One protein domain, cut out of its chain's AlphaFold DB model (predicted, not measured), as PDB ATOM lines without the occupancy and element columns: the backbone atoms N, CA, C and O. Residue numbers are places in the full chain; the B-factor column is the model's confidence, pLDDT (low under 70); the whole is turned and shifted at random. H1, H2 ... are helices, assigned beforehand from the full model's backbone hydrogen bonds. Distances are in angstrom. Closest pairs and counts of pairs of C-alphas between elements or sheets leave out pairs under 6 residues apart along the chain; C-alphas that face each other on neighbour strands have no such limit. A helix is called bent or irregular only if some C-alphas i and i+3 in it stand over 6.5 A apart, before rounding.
ATOM      1  N   PRO A  37       5.495 -19.917 -55.111       90.56
ATOM      2  CA  PRO A  37       4.595 -19.923 -53.960       90.56
ATOM      3  C   PRO A  37       3.631 -18.726 -53.941       90.56
ATOM      4  O   PRO A  37       2.427 -18.903 -53.786       90.56
ATOM      5  N   GLN A  38       4.137 -17.520 -54.219       92.44
ATOM      6  CA  GLN A  38       3.361 -16.276 -54.263       92.44
ATOM      7  C   GLN A  38       2.276 -16.291 -55.353       92.44
ATOM      8  O   GLN A  38       1.141 -15.873 -55.106       92.44
ATOM      9  N   SER A  39       2.615 -16.741 -56.568       92.25
ATOM     10  CA  SER A  39       1.674 -16.775 -57.695       92.25
ATOM     11  C   SER A  39       0.606 -17.853 -57.528       92.25
ATOM     12  O   SER A  39      -0.552 -17.612 -57.860       92.25
ATOM     13  N   GLU A  40       0.963 -19.012 -56.973       95.25
ATOM     14  CA  GLU A  40      -0.009 -20.076 -56.714       95.25
ATOM     15  C   GLU A  40      -0.906 -19.759 -55.514       95.25
ATOM     16  O   GLU A  40      -2.118 -19.916 -55.624       95.25
ATOM     17  N   ALA A  41      -0.373 -19.202 -54.423       94.00
ATOM     18  CA  ALA A  41      -1.192 -18.716 -53.311       94.00
ATOM     19  C   ALA A  41      -2.185 -17.627 -53.764       94.00
ATOM     20  O   ALA A  41      -3.345 -17.611 -53.344       94.00
ATOM     21  N   GLN A  42      -1.772 -16.748 -54.687       94.94
ATOM     22  CA  GLN A  42      -2.682 -15.792 -55.321       94.94
ATOM     23  C   GLN A  42      -3.750 -16.487 -56.178       94.94
ATOM     24  O   GLN A  42      -4.906 -16.064 -56.159       94.94
ATOM     25  N   ARG A  43      -3.396 -17.551 -56.913       93.88
ATOM     26  CA  ARG A  43      -4.353 -18.335 -57.708       93.88
ATOM     27  C   ARG A  43      -5.383 -19.033 -56.819       93.88
ATOM     28  O   ARG A  43      -6.566 -18.969 -57.145       93.88
ATOM     29  N   VAL A  44      -4.959 -19.625 -55.703       95.69
ATOM     30  CA  VAL A  44      -5.822 -20.260 -54.688       95.69
ATOM     31  C   VAL A  44      -6.787 -19.250 -54.071       95.69
ATOM     32  O   VAL A  44      -7.998 -19.416 -54.168       95.69
ATOM     33  N   THR A  45      -6.279 -18.157 -53.504       92.31
ATOM     34  CA  THR A  45      -7.116 -17.178 -52.779       92.31
ATOM     35  C   THR A  45      -8.024 -16.343 -53.690       92.31
ATOM     36  O   THR A  45      -8.996 -15.760 -53.221       92.31
ATOM     37  N   SER A  46      -7.761 -16.319 -55.004       93.81
ATOM     38  CA  SER A  46      -8.616 -15.663 -56.011       93.81
ATOM     39  C   SER A  46      -9.789 -16.505 -56.537       93.81
ATOM     40  O   SER A  46     -10.513 -16.034 -57.417       93.81
ATOM     41  N   GLN A  47      -9.974 -17.744 -56.062       96.38
ATOM     42  CA  GLN A  47     -11.097 -18.580 -56.499       96.38
ATOM     43  C   GLN A  47     -12.453 -18.022 -56.033       96.38
ATOM     44  O   GLN A  47     -12.549 -17.320 -55.030       96.38
ATOM     45  N   ALA A  48     -13.503 -18.319 -56.804       86.62
ATOM     46  CA  ALA A  48     -14.810 -17.669 -56.672       86.62
ATOM     47  C   ALA A  48     -15.663 -18.161 -55.489       86.62
ATOM     48  O   ALA A  48     -16.537 -17.427 -55.036       86.62
ATOM     49  N   ASP A  49     -15.437 -19.394 -55.029       92.19
ATOM     50  CA  ASP A  49     -16.121 -20.004 -53.889       92.19
ATOM     51  C   ASP A  49     -15.142 -20.847 -53.054       92.19
ATOM     52  O   ASP A  49     -14.048 -21.198 -53.506       92.19
ATOM     53  N   ASP A  50     -15.533 -21.143 -51.817       90.25
ATOM     54  CA  ASP A  50     -14.705 -21.827 -50.821       90.25
ATOM     55  C   ASP A  50     -14.320 -23.258 -51.233       90.25
ATOM     56  O   ASP A  50     -13.166 -23.663 -51.084       90.25
ATOM     57  N   ARG A  51     -15.223 -23.995 -51.888       94.19
ATOM     58  CA  ARG A  51     -14.900 -25.298 -52.496       94.19
ATOM     59  C   ARG A  51     -13.811 -25.151 -53.560       94.19
ATOM     60  O   ARG A  51     -12.875 -25.947 -53.591       94.19
ATOM     61  N   ALA A  52     -13.918 -24.153 -54.434       95.12
ATOM     62  CA  ALA A  52     -12.938 -23.908 -55.481       95.12
ATOM     63  C   ALA A  52     -11.577 -23.497 -54.893       95.12
ATOM     64  O   ALA A  52     -10.550 -23.930 -55.420       95.12
ATOM     65  N   LYS A  53     -11.545 -22.740 -53.782       96.31
ATOM     66  CA  LYS A  53     -10.309 -22.482 -53.018       96.31
ATOM     67  C   LYS A  53      -9.693 -23.787 -52.499       96.31
ATOM     68  O   LYS A  53      -8.522 -24.035 -52.779       96.31
ATOM     69  N   ALA A  54     -10.474 -24.641 -51.831       95.00
ATOM     70  CA  ALA A  54     -10.012 -25.920 -51.283       95.00
ATOM     71  C   ALA A  54      -9.452 -26.860 -52.369       95.00
ATOM     72  O   ALA A  54      -8.318 -27.329 -52.261       95.00
ATOM     73  N   GLN A  55     -10.195 -27.055 -53.464       95.62
ATOM     74  CA  GLN A  55      -9.760 -27.846 -54.623       95.62
ATOM     75  C   GLN A  55      -8.491 -27.278 -55.269       95.62
ATOM     76  O   GLN A  55      -7.559 -28.023 -55.586       95.62
ATOM     77  N   ALA A  56      -8.425 -25.955 -55.451       96.00
ATOM     78  CA  ALA A  56      -7.235 -25.308 -55.985       96.00
ATOM     79  C   ALA A  56      -6.036 -25.506 -55.052       96.00
ATOM     80  O   ALA A  56      -4.962 -25.844 -55.546       96.00
ATOM     81  N   PHE A  57      -6.201 -25.342 -53.737       97.44
ATOM     82  CA  PHE A  57      -5.102 -25.485 -52.786       97.44
ATOM     83  C   PHE A  57      -4.583 -26.918 -52.724       97.44
ATOM     84  O   PHE A  57      -3.381 -27.113 -52.877       97.44
ATOM     85  N   ALA A  58      -5.470 -27.912 -52.619       95.94
ATOM     86  CA  ALA A  58      -5.091 -29.323 -52.632       95.94
ATOM     87  C   ALA A  58      -4.339 -29.691 -53.923       95.94
ATOM     88  O   ALA A  58      -3.277 -30.314 -53.881       95.94
ATOM     89  N   THR A  59      -4.834 -29.213 -55.074       94.62
ATOM     90  CA  THR A  59      -4.169 -29.389 -56.373       94.62
ATOM     91  C   THR A  59      -2.778 -28.752 -56.393       94.62
ATOM     92  O   THR A  59      -1.842 -29.368 -56.897       94.62
ATOM     93  N   VAL A  60      -2.606 -27.526 -55.881       94.50
ATOM     94  CA  VAL A  60      -1.280 -26.887 -55.839       94.50
ATOM     95  C   VAL A  60      -0.359 -27.644 -54.896       94.50
ATOM     96  O   VAL A  60       0.730 -28.024 -55.308       94.50
ATOM     97  N   TYR A  61      -0.785 -27.866 -53.654       94.94
ATOM     98  CA  TYR A  61       0.040 -28.437 -52.597       94.94
ATOM     99  C   TYR A  61       0.577 -29.823 -52.977       94.94
ATOM    100  O   TYR A  61       1.780 -30.077 -52.895       94.94
ATOM    101  N   ASN A  62      -0.292 -30.687 -53.513       91.38
ATOM    102  CA  ASN A  62       0.094 -32.031 -53.934       91.38
ATOM    103  C   ASN A  62       1.050 -32.035 -55.140       91.38
ATOM    104  O   ASN A  62       1.900 -32.920 -55.233       91.38
ATOM    105  N   ASN A  63       0.970 -31.035 -56.028       91.50
ATOM    106  CA  ASN A  63       1.898 -30.867 -57.155       91.50
ATOM    107  C   ASN A  63       3.148 -30.027 -56.816       91.50
ATOM    108  O   ASN A  63       4.080 -29.975 -57.621       91.50
ATOM    109  N   ALA A  64       3.185 -29.359 -55.661       90.50
ATOM    110  CA  ALA A  64       4.290 -28.497 -55.265       90.50
ATOM    111  C   ALA A  64       5.525 -29.329 -54.862       90.50
ATOM    112  O   ALA A  64       5.394 -30.278 -54.075       90.50
ATOM    113  N   PRO A  65       6.734 -28.959 -55.337       90.25
ATOM    114  CA  PRO A  65       7.991 -29.502 -54.831       90.25
ATOM    115  C   PRO A  65       8.094 -29.366 -53.307       90.25
ATOM    116  O   PRO A  65       7.657 -28.363 -52.740       90.25
ATOM    117  N   ALA A  66       8.679 -30.362 -52.637       87.69
ATOM    118  CA  ALA A  66       8.734 -30.410 -51.173       87.69
ATOM    119  C   ALA A  66       9.433 -29.181 -50.552       87.69
ATOM    120  O   ALA A  66       8.994 -28.681 -49.522       87.69
ATOM    121  N   ASP A  67      10.454 -28.639 -51.222       88.81
ATOM    122  CA  ASP A  67      11.180 -27.418 -50.844       88.81
ATOM    123  C   ASP A  67      10.372 -26.117 -51.032       88.81
ATOM    124  O   ASP A  67      10.804 -25.050 -50.597       88.81
ATOM    125  N   GLN A  68       9.195 -26.187 -51.663       92.62
ATOM    126  CA  GLN A  68       8.314 -25.044 -51.928       92.62
ATOM    127  C   GLN A  68       7.001 -25.081 -51.135       92.62
ATOM    128  O   GLN A  68       6.328 -24.052 -51.047       92.62
ATOM    129  N   ARG A  69       6.636 -26.230 -50.541       93.31
ATOM    130  CA  ARG A  69       5.379 -26.413 -49.790       93.31
ATOM    131  C   ARG A  69       5.248 -25.439 -48.621       93.31
ATOM    132  O   ARG A  69       4.249 -24.734 -48.545       93.31
ATOM    133  N   GLU A  70       6.280 -25.308 -47.789       94.06
ATOM    134  CA  GLU A  70       6.263 -24.409 -46.622       94.06
ATOM    135  C   GLU A  70       6.063 -22.941 -47.035       94.06
ATOM    136  O   GLU A  70       5.240 -22.222 -46.469       94.06
ATOM    137  N   ALA A  71       6.755 -22.505 -48.092       93.81
ATOM    138  CA  ALA A  71       6.596 -21.163 -48.640       93.81
ATOM    139  C   ALA A  71       5.189 -20.939 -49.224       93.81
ATOM    140  O   ALA A  71       4.630 -19.858 -49.059       93.81
ATOM    141  N   LEU A  72       4.603 -21.944 -49.885       95.94
ATOM    142  CA  LEU A  72       3.241 -21.871 -50.421       95.94
ATOM    143  C   LEU A  72       2.210 -21.739 -49.298       95.94
ATOM    144  O   LEU A  72       1.364 -20.850 -49.355       95.94
ATOM    145  N   VAL A  73       2.294 -22.602 -48.285       94.25
ATOM    146  CA  VAL A  73       1.415 -22.599 -47.109       94.25
ATOM    147  C   VAL A  73       1.451 -21.233 -46.422       94.25
ATOM    148  O   VAL A  73       0.408 -20.623 -46.182       94.25
ATOM    149  N   ARG A  74       2.658 -20.702 -46.194       93.12
ATOM    150  CA  ARG A  74       2.877 -19.383 -45.590       93.12
ATOM    151  C   ARG A  74       2.243 -18.247 -46.400       93.12
ATOM    152  O   ARG A  74       1.628 -17.356 -45.826       93.12
ATOM    153  N   GLU A  75       2.372 -18.279 -47.726       94.56
ATOM    154  CA  GLU A  75       1.780 -17.278 -48.625       94.56
ATOM    155  C   GLU A  75       0.250 -17.397 -48.729       94.56
ATOM    156  O   GLU A  75      -0.419 -16.384 -48.929       94.56
ATOM    157  N   VAL A  76      -0.325 -18.597 -48.576       93.19
ATOM    158  CA  VAL A  76      -1.786 -18.790 -48.513       93.19
ATOM    159  C   VAL A  76      -2.347 -18.181 -47.229       93.19
ATOM    160  O   VAL A  76      -3.210 -17.309 -47.321       93.19
ATOM    161  N   PHE A  77      -1.813 -18.537 -46.055       88.00
ATOM    162  CA  PHE A  77      -2.283 -17.980 -44.777       88.00
ATOM    163  C   PHE A  77      -2.029 -16.470 -44.644       88.00
ATOM    164  O   PHE A  77      -2.861 -15.753 -44.094       88.00
ATOM    165  N   ALA A  78      -0.946 -15.944 -45.225       87.88
ATOM    166  CA  ALA A  78      -0.709 -14.499 -45.275       87.88
ATOM    167  C   ALA A  78      -1.695 -13.735 -46.187       87.88
ATOM    168  O   ALA A  78      -1.861 -12.523 -46.028       87.88
ATOM    169  N   LYS A  79      -2.323 -14.409 -47.164       90.31
ATOM    170  CA  LYS A  79      -3.288 -13.814 -48.109       90.31
ATOM    171  C   LYS A  79      -4.745 -13.991 -47.692       90.31
ATOM    172  O   LYS A  79      -5.547 -13.108 -47.983       90.31
ATOM    173  N   ASP A  80      -5.075 -15.106 -47.048       86.12
ATOM    174  CA  ASP A  80      -6.415 -15.425 -46.545       86.12
ATOM    175  C   ASP A  80      -6.314 -15.923 -45.087       86.12
ATOM    176  O   ASP A  80      -6.353 -17.131 -44.845       86.12
ATOM    177  N   PRO A  81      -6.135 -15.013 -44.103       80.12
ATOM    178  CA  PRO A  81      -5.981 -15.384 -42.691       80.12
ATOM    179  C   PRO A  81      -7.199 -16.111 -42.104       80.12
ATOM    180  O   PRO A  81      -7.067 -16.864 -41.145       80.12
ATOM    181  N   GLU A  82      -8.376 -15.912 -42.704       77.31
ATOM    182  CA  GLU A  82      -9.643 -16.532 -42.300       77.31
ATOM    183  C   GLU A  82      -9.864 -17.917 -42.934       77.31
ATOM    184  O   GLU A  82     -10.918 -18.519 -42.738       77.31
ATOM    185  N   ALA A  83      -8.894 -18.463 -43.683       82.81
ATOM    186  CA  ALA A  83      -9.036 -19.755 -44.361       82.81
ATOM    187  C   ALA A  83      -9.496 -20.884 -43.418       82.81
ATOM    188  O   ALA A  83     -10.355 -21.682 -43.789       82.81
ATOM    189  N   LEU A  84      -8.977 -20.914 -42.186       79.25
ATOM    190  CA  LEU A  84      -9.314 -21.916 -41.162       79.25
ATOM    191  C   LEU A  84     -10.649 -21.656 -40.453       79.25
ATOM    192  O   LEU A  84     -11.166 -22.565 -39.816       79.25
ATOM    193  N   ASN A  85     -11.231 -20.463 -40.595       73.12
ATOM    194  CA  ASN A  85     -12.596 -20.150 -40.160       73.12
ATOM    195  C   ASN A  85     -13.631 -20.393 -41.282       73.12
ATOM    196  O   ASN A  85     -14.829 -20.244 -41.058       73.12
ATOM    197  N   GLY A  86     -13.183 -20.791 -42.479       78.31
ATOM    198  CA  GLY A  86     -14.027 -21.118 -43.627       78.31
ATOM    199  C   GLY A  86     -13.515 -22.343 -44.385       78.31
ATOM    200  O   GLY A  86     -13.470 -23.446 -43.853       78.31
ATOM    201  N   TRP A  87     -13.126 -22.147 -45.645       87.88
ATOM    202  CA  TRP A  87     -12.874 -23.205 -46.635       87.88
ATOM    203  C   TRP A  87     -11.828 -24.280 -46.294       87.88
ATOM    204  O   TRP A  87     -11.799 -25.313 -46.966       87.88
ATOM    205  N   LEU A  88     -10.956 -24.040 -45.314       86.50
ATOM    206  CA  LEU A  88      -9.904 -24.962 -44.881       86.50
ATOM    207  C   LEU A  88     -10.174 -25.560 -43.486       86.50
ATOM    208  O   LEU A  88      -9.305 -26.236 -42.940       86.50
ATOM    209  N   ASN A  89     -11.355 -25.332 -42.898       81.94
ATOM    210  CA  ASN A  89     -11.726 -25.981 -41.641       81.94
ATOM    211  C   ASN A  89     -12.005 -27.495 -41.840       81.94
ATOM    212  O   ASN A  89     -12.421 -27.898 -42.936       81.94
ATOM    213  N   PRO A  90     -11.767 -28.357 -40.828       84.31
ATOM    214  CA  PRO A  90     -11.917 -29.807 -40.980       84.31
ATOM    215  C   PRO A  90     -13.301 -30.278 -41.429       84.31
ATOM    216  O   PRO A  90     -13.382 -31.088 -42.352       84.31
ATOM    217  N   GLU A  91     -14.379 -29.742 -40.847       81.56
ATOM    218  CA  GLU A  91     -15.766 -30.085 -41.206       81.56
ATOM    219  C   GLU A  91     -16.039 -29.824 -42.699       81.56
ATOM    220  O   GLU A  91     -16.568 -30.682 -43.412       81.56
ATOM    221  N   SER A  92     -15.613 -28.662 -43.203       85.19
ATOM    222  CA  SER A  92     -15.763 -28.267 -44.605       85.19
ATOM    223  C   SER A  92     -14.981 -29.196 -45.524       85.19
ATOM    224  O   SER A  92     -15.517 -29.657 -46.531       85.19
ATOM    225  N   VAL A  93     -13.727 -29.520 -45.187       89.75
ATOM    226  CA  VAL A  93     -12.906 -30.411 -46.022       89.75
ATOM    227  C   VAL A  93     -13.446 -31.846 -46.012       89.75
ATOM    228  O   VAL A  93     -13.552 -32.451 -47.080       89.75
ATOM    229  N   ASN A  94     -13.848 -32.382 -44.856       86.94
ATOM    230  CA  ASN A  94     -14.470 -33.708 -44.757       86.94
ATOM    231  C   ASN A  94     -15.798 -33.764 -45.529       86.94
ATOM    232  O   ASN A  94     -16.036 -34.711 -46.281       86.94
ATOM    233  N   THR A  95     -16.625 -32.718 -45.436       89.69
ATOM    234  CA  THR A  95     -17.863 -32.586 -46.221       89.69
ATOM    235  C   THR A  95     -17.578 -32.573 -47.722       89.69
ATOM    236  O   THR A  95     -18.233 -33.287 -48.480       89.69
ATOM    237  N   LEU A  96     -16.548 -31.850 -48.175       94.69
ATOM    238  CA  LEU A  96     -16.145 -31.851 -49.584       94.69
ATOM    239  C   LEU A  96     -15.632 -33.217 -50.069       94.69
ATOM    240  O   LEU A  96     -15.851 -33.548 -51.235       94.69
ATOM    241  N   VAL A  97     -14.996 -34.029 -49.217       94.69
ATOM    242  CA  VAL A  97     -14.660 -35.429 -49.556       94.69
ATOM    243  C   VAL A  97     -15.920 -36.288 -49.650       94.69
ATOM    244  O   VAL A  97     -16.117 -36.996 -50.637       94.69
ATOM    245  N   LYS A  98     -16.807 -36.191 -48.656       92.00
ATOM    246  CA  LYS A  98     -18.070 -36.940 -48.567       92.00
ATOM    247  C   LYS A  98     -19.006 -36.680 -49.753       92.00
ATOM    248  O   LYS A  98     -19.629 -37.612 -50.257       92.00
ATOM    249  N   ASP A  99     -19.044 -35.441 -50.236       94.56
ATOM    250  CA  ASP A  99     -19.789 -35.022 -51.430       94.56
ATOM    251  C   ASP A  99     -19.076 -35.365 -52.759       94.56
ATOM    252  O   ASP A  99     -19.630 -35.149 -53.839       94.56
ATOM    253  N   GLY A 100     -17.849 -35.899 -52.709       95.25
ATOM    254  CA  GLY A 100     -17.060 -36.287 -53.883       95.25
ATOM    255  C   GLY A 100     -16.392 -35.124 -54.629       95.25
ATOM    256  O   GLY A 100     -16.004 -35.287 -55.788       95.25
ATOM    257  N   TRP A 101     -16.256 -33.953 -53.998       95.75
ATOM    258  CA  TRP A 101     -15.533 -32.796 -54.544       95.75
ATOM    259  C   TRP A 101     -14.025 -32.841 -54.279       95.75
ATOM    260  O   TRP A 101     -13.275 -32.206 -55.022       95.75
ATOM    261  N   LEU A 102     -13.589 -33.568 -53.251       96.00
ATOM    262  CA  LEU A 102     -12.187 -33.853 -52.946       96.00
ATOM    263  C   LEU A 102     -11.976 -35.365 -52.814       96.00
ATOM    264  O   LEU A 102     -12.870 -36.106 -52.415       96.00
ATOM    265  N   THR A 103     -10.772 -35.824 -53.131       95.94
ATOM    266  CA  THR A 103     -10.307 -37.189 -52.854       95.94
ATOM    267  C   THR A 103      -9.637 -37.285 -51.481       95.94
ATOM    268  O   THR A 103      -9.157 -36.285 -50.944       95.94
ATOM    269  N   ASP A 104      -9.504 -38.498 -50.932       93.69
ATOM    270  CA  ASP A 104      -8.751 -38.724 -49.687       93.69
ATOM    271  C   ASP A 104      -7.304 -38.210 -49.762       93.69
ATOM    272  O   ASP A 104      -6.810 -37.626 -48.804       93.69
ATOM    273  N   ASN A 105      -6.646 -38.340 -50.920       94.25
ATOM    274  CA  ASN A 105      -5.294 -37.808 -51.145       94.25
ATOM    275  C   ASN A 105      -5.250 -36.268 -51.149       94.25
ATOM    276  O   ASN A 105      -4.230 -35.668 -50.808       94.25
ATOM    277  N   GLU A 106      -6.329 -35.609 -51.569       95.88
ATOM    278  CA  GLU A 106      -6.446 -34.152 -51.506       95.88
ATOM    279  C   GLU A 106      -6.699 -33.690 -50.073       95.88
ATOM    280  O   GLU A 106      -6.020 -32.771 -49.621       95.88
ATOM    281  N   ARG A 107      -7.562 -34.382 -49.321       95.69
ATOM    282  CA  ARG A 107      -7.731 -34.154 -47.879       95.69
ATOM    283  C   ARG A 107      -6.427 -34.366 -47.105       95.69
ATOM    284  O   ARG A 107      -6.049 -33.486 -46.339       95.69
ATOM    285  N   ALA A 108      -5.702 -35.452 -47.365       94.75
ATOM    286  CA  ALA A 108      -4.414 -35.738 -46.732       94.75
ATOM    287  C   ALA A 108      -3.359 -34.653 -47.015       94.75
ATOM    288  O   ALA A 108      -2.597 -34.273 -46.123       94.75
ATOM    289  N   GLY A 109      -3.343 -34.119 -48.242       95.44
ATOM    290  CA  GLY A 109      -2.505 -32.981 -48.623       95.44
ATOM    291  C   GLY A 109      -2.895 -31.686 -47.908       95.44
ATOM    292  O   GLY A 109      -2.022 -30.963 -47.438       95.44
ATOM    293  N   LEU A 110      -4.196 -31.405 -47.765       95.94
ATOM    294  CA  LEU A 110      -4.685 -30.255 -46.996       95.94
ATOM    295  C   LEU A 110      -4.366 -30.389 -45.497       95.94
ATOM    296  O   LEU A 110      -3.944 -29.411 -44.887       95.94
ATOM    297  N   ALA A 111      -4.488 -31.584 -44.914       93.50
ATOM    298  CA  ALA A 111      -4.116 -31.848 -43.523       93.50
ATOM    299  C   ALA A 111      -2.612 -31.647 -43.278       93.50
ATOM    300  O   ALA A 111      -2.224 -30.996 -42.307       93.50
ATOM    301  N   GLU A 112      -1.759 -32.120 -44.196       95.31
ATOM    302  CA  GLU A 112      -0.316 -31.846 -44.171       95.31
ATOM    303  C   GLU A 112      -0.020 -30.341 -44.301       95.31
ATOM    304  O   GLU A 112       0.817 -29.815 -43.573       95.31
ATOM    305  N   ALA A 113      -0.746 -29.624 -45.166       93.62
ATOM    306  CA  ALA A 113      -0.595 -28.182 -45.352       93.62
ATOM    307  C   ALA A 113      -0.979 -27.366 -44.102       93.62
ATOM    308  O   ALA A 113      -0.294 -26.398 -43.768       93.62
ATOM    309  N   VAL A 114      -2.047 -27.749 -43.390       91.31
ATOM    310  CA  VAL A 114      -2.443 -27.110 -42.121       91.31
ATOM    311  C   VAL A 114      -1.439 -27.439 -41.011       91.31
ATOM    312  O   VAL A 114      -0.992 -26.526 -40.317       91.31
ATOM    313  N   ALA A 115      -1.018 -28.703 -40.892       90.88
ATOM    314  CA  ALA A 115       0.016 -29.129 -39.946       90.88
ATOM    315  C   ALA A 115       1.328 -28.348 -40.139       90.88
ATOM    316  O   ALA A 115       1.868 -27.795 -39.182       90.88
ATOM    317  N   MET A 116       1.775 -28.203 -41.390       92.38
ATOM    318  CA  MET A 116       2.935 -27.392 -41.765       92.38
ATOM    319  C   MET A 116       2.741 -25.912 -41.415       92.38
ATOM    320  O   MET A 116       3.641 -25.267 -40.879       92.38
ATOM    321  N   GLY A 117       1.552 -25.361 -41.671       88.44
ATOM    322  CA  GLY A 117       1.227 -23.981 -41.315       88.44
ATOM    323  C   GLY A 117       1.338 -23.719 -39.813       88.44
ATOM    324  O   GLY A 117       1.818 -22.662 -39.405       88.44
ATOM    325  N   PHE A 118       0.954 -24.700 -39.000       86.25
ATOM    326  CA  PHE A 118       1.036 -24.650 -37.547       86.25
ATOM    327  C   PHE A 118       2.479 -24.801 -37.049       86.25
ATOM    328  O   PHE A 118       3.004 -23.903 -36.393       86.25
ATOM    329  N   ASN A 119       3.151 -25.895 -37.422       88.19
ATOM    330  CA  ASN A 119       4.505 -26.230 -36.964       88.19
ATOM    331  C   ASN A 119       5.542 -25.154 -37.319       88.19
ATOM    332  O   ASN A 119       6.487 -24.927 -36.564       88.19
ATOM    333  N   HIS A 120       5.352 -24.468 -38.450       88.69
ATOM    334  CA  HIS A 120       6.239 -23.409 -38.929       88.69
ATOM    335  C   HIS A 120       5.730 -21.984 -38.626       88.69
ATOM    336  O   HIS A 120       6.315 -21.010 -39.104       88.69
ATOM    337  N   GLY A 121       4.668 -21.835 -37.823       81.00
ATOM    338  CA  GLY A 121       4.188 -20.538 -37.330       81.00
ATOM    339  C   GLY A 121       3.582 -19.610 -38.392       81.00
ATOM    340  O   GLY A 121       3.536 -18.398 -38.189       81.00
TER     341      GLY A 121
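What this domain is: This is residues 37 to 121 of the 589 residues of an uncharacterized protein of Caulobacter rhizosphaerae (UniProt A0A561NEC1). Helix H5 crosses H2 and H3, H1 packs on H2 and H3 away from H5, and H4 makes a hairpin with H5 at one end. The 85 printed residues, with five named helices, H1 to H5 in order, and no named strand, are all helix in class and compact: radius of gyration of the C-alphas 11.4 A, spans 31 by 23 by 21 A.

Where its parts are: H1 is residues 37 to 45, from C-alpha 37 at (4.595, -19.923, -53.960). H2 is 50 to 63, 19.9 A; H3 66 to 79, 20.7 A, irregular, with C-alphas 67 and 70 7.1 A apart; H4 90 to 98. H5, 104 to 119, spans 22.2 A to C-alpha 119 at (4.505, -26.230, -36.964).

How they stand to each other: The hub, H5, touches H2 with residues 106 to 113 alone, about perpendicular at 85 degrees; closest C-alphas Ala 58 and Glu 106, 5.1 A. H1 touches H3 at a steep tilt of 49 degrees; closest C-alphas Pro 37 and Leu 72, 4.3 A. O i to N i+4 pairs are all within hydrogen-bond range but in H3, 8 of 10.

The domain as a whole: The printed part has no cut, no long link and no printed residue under pLDDT 70.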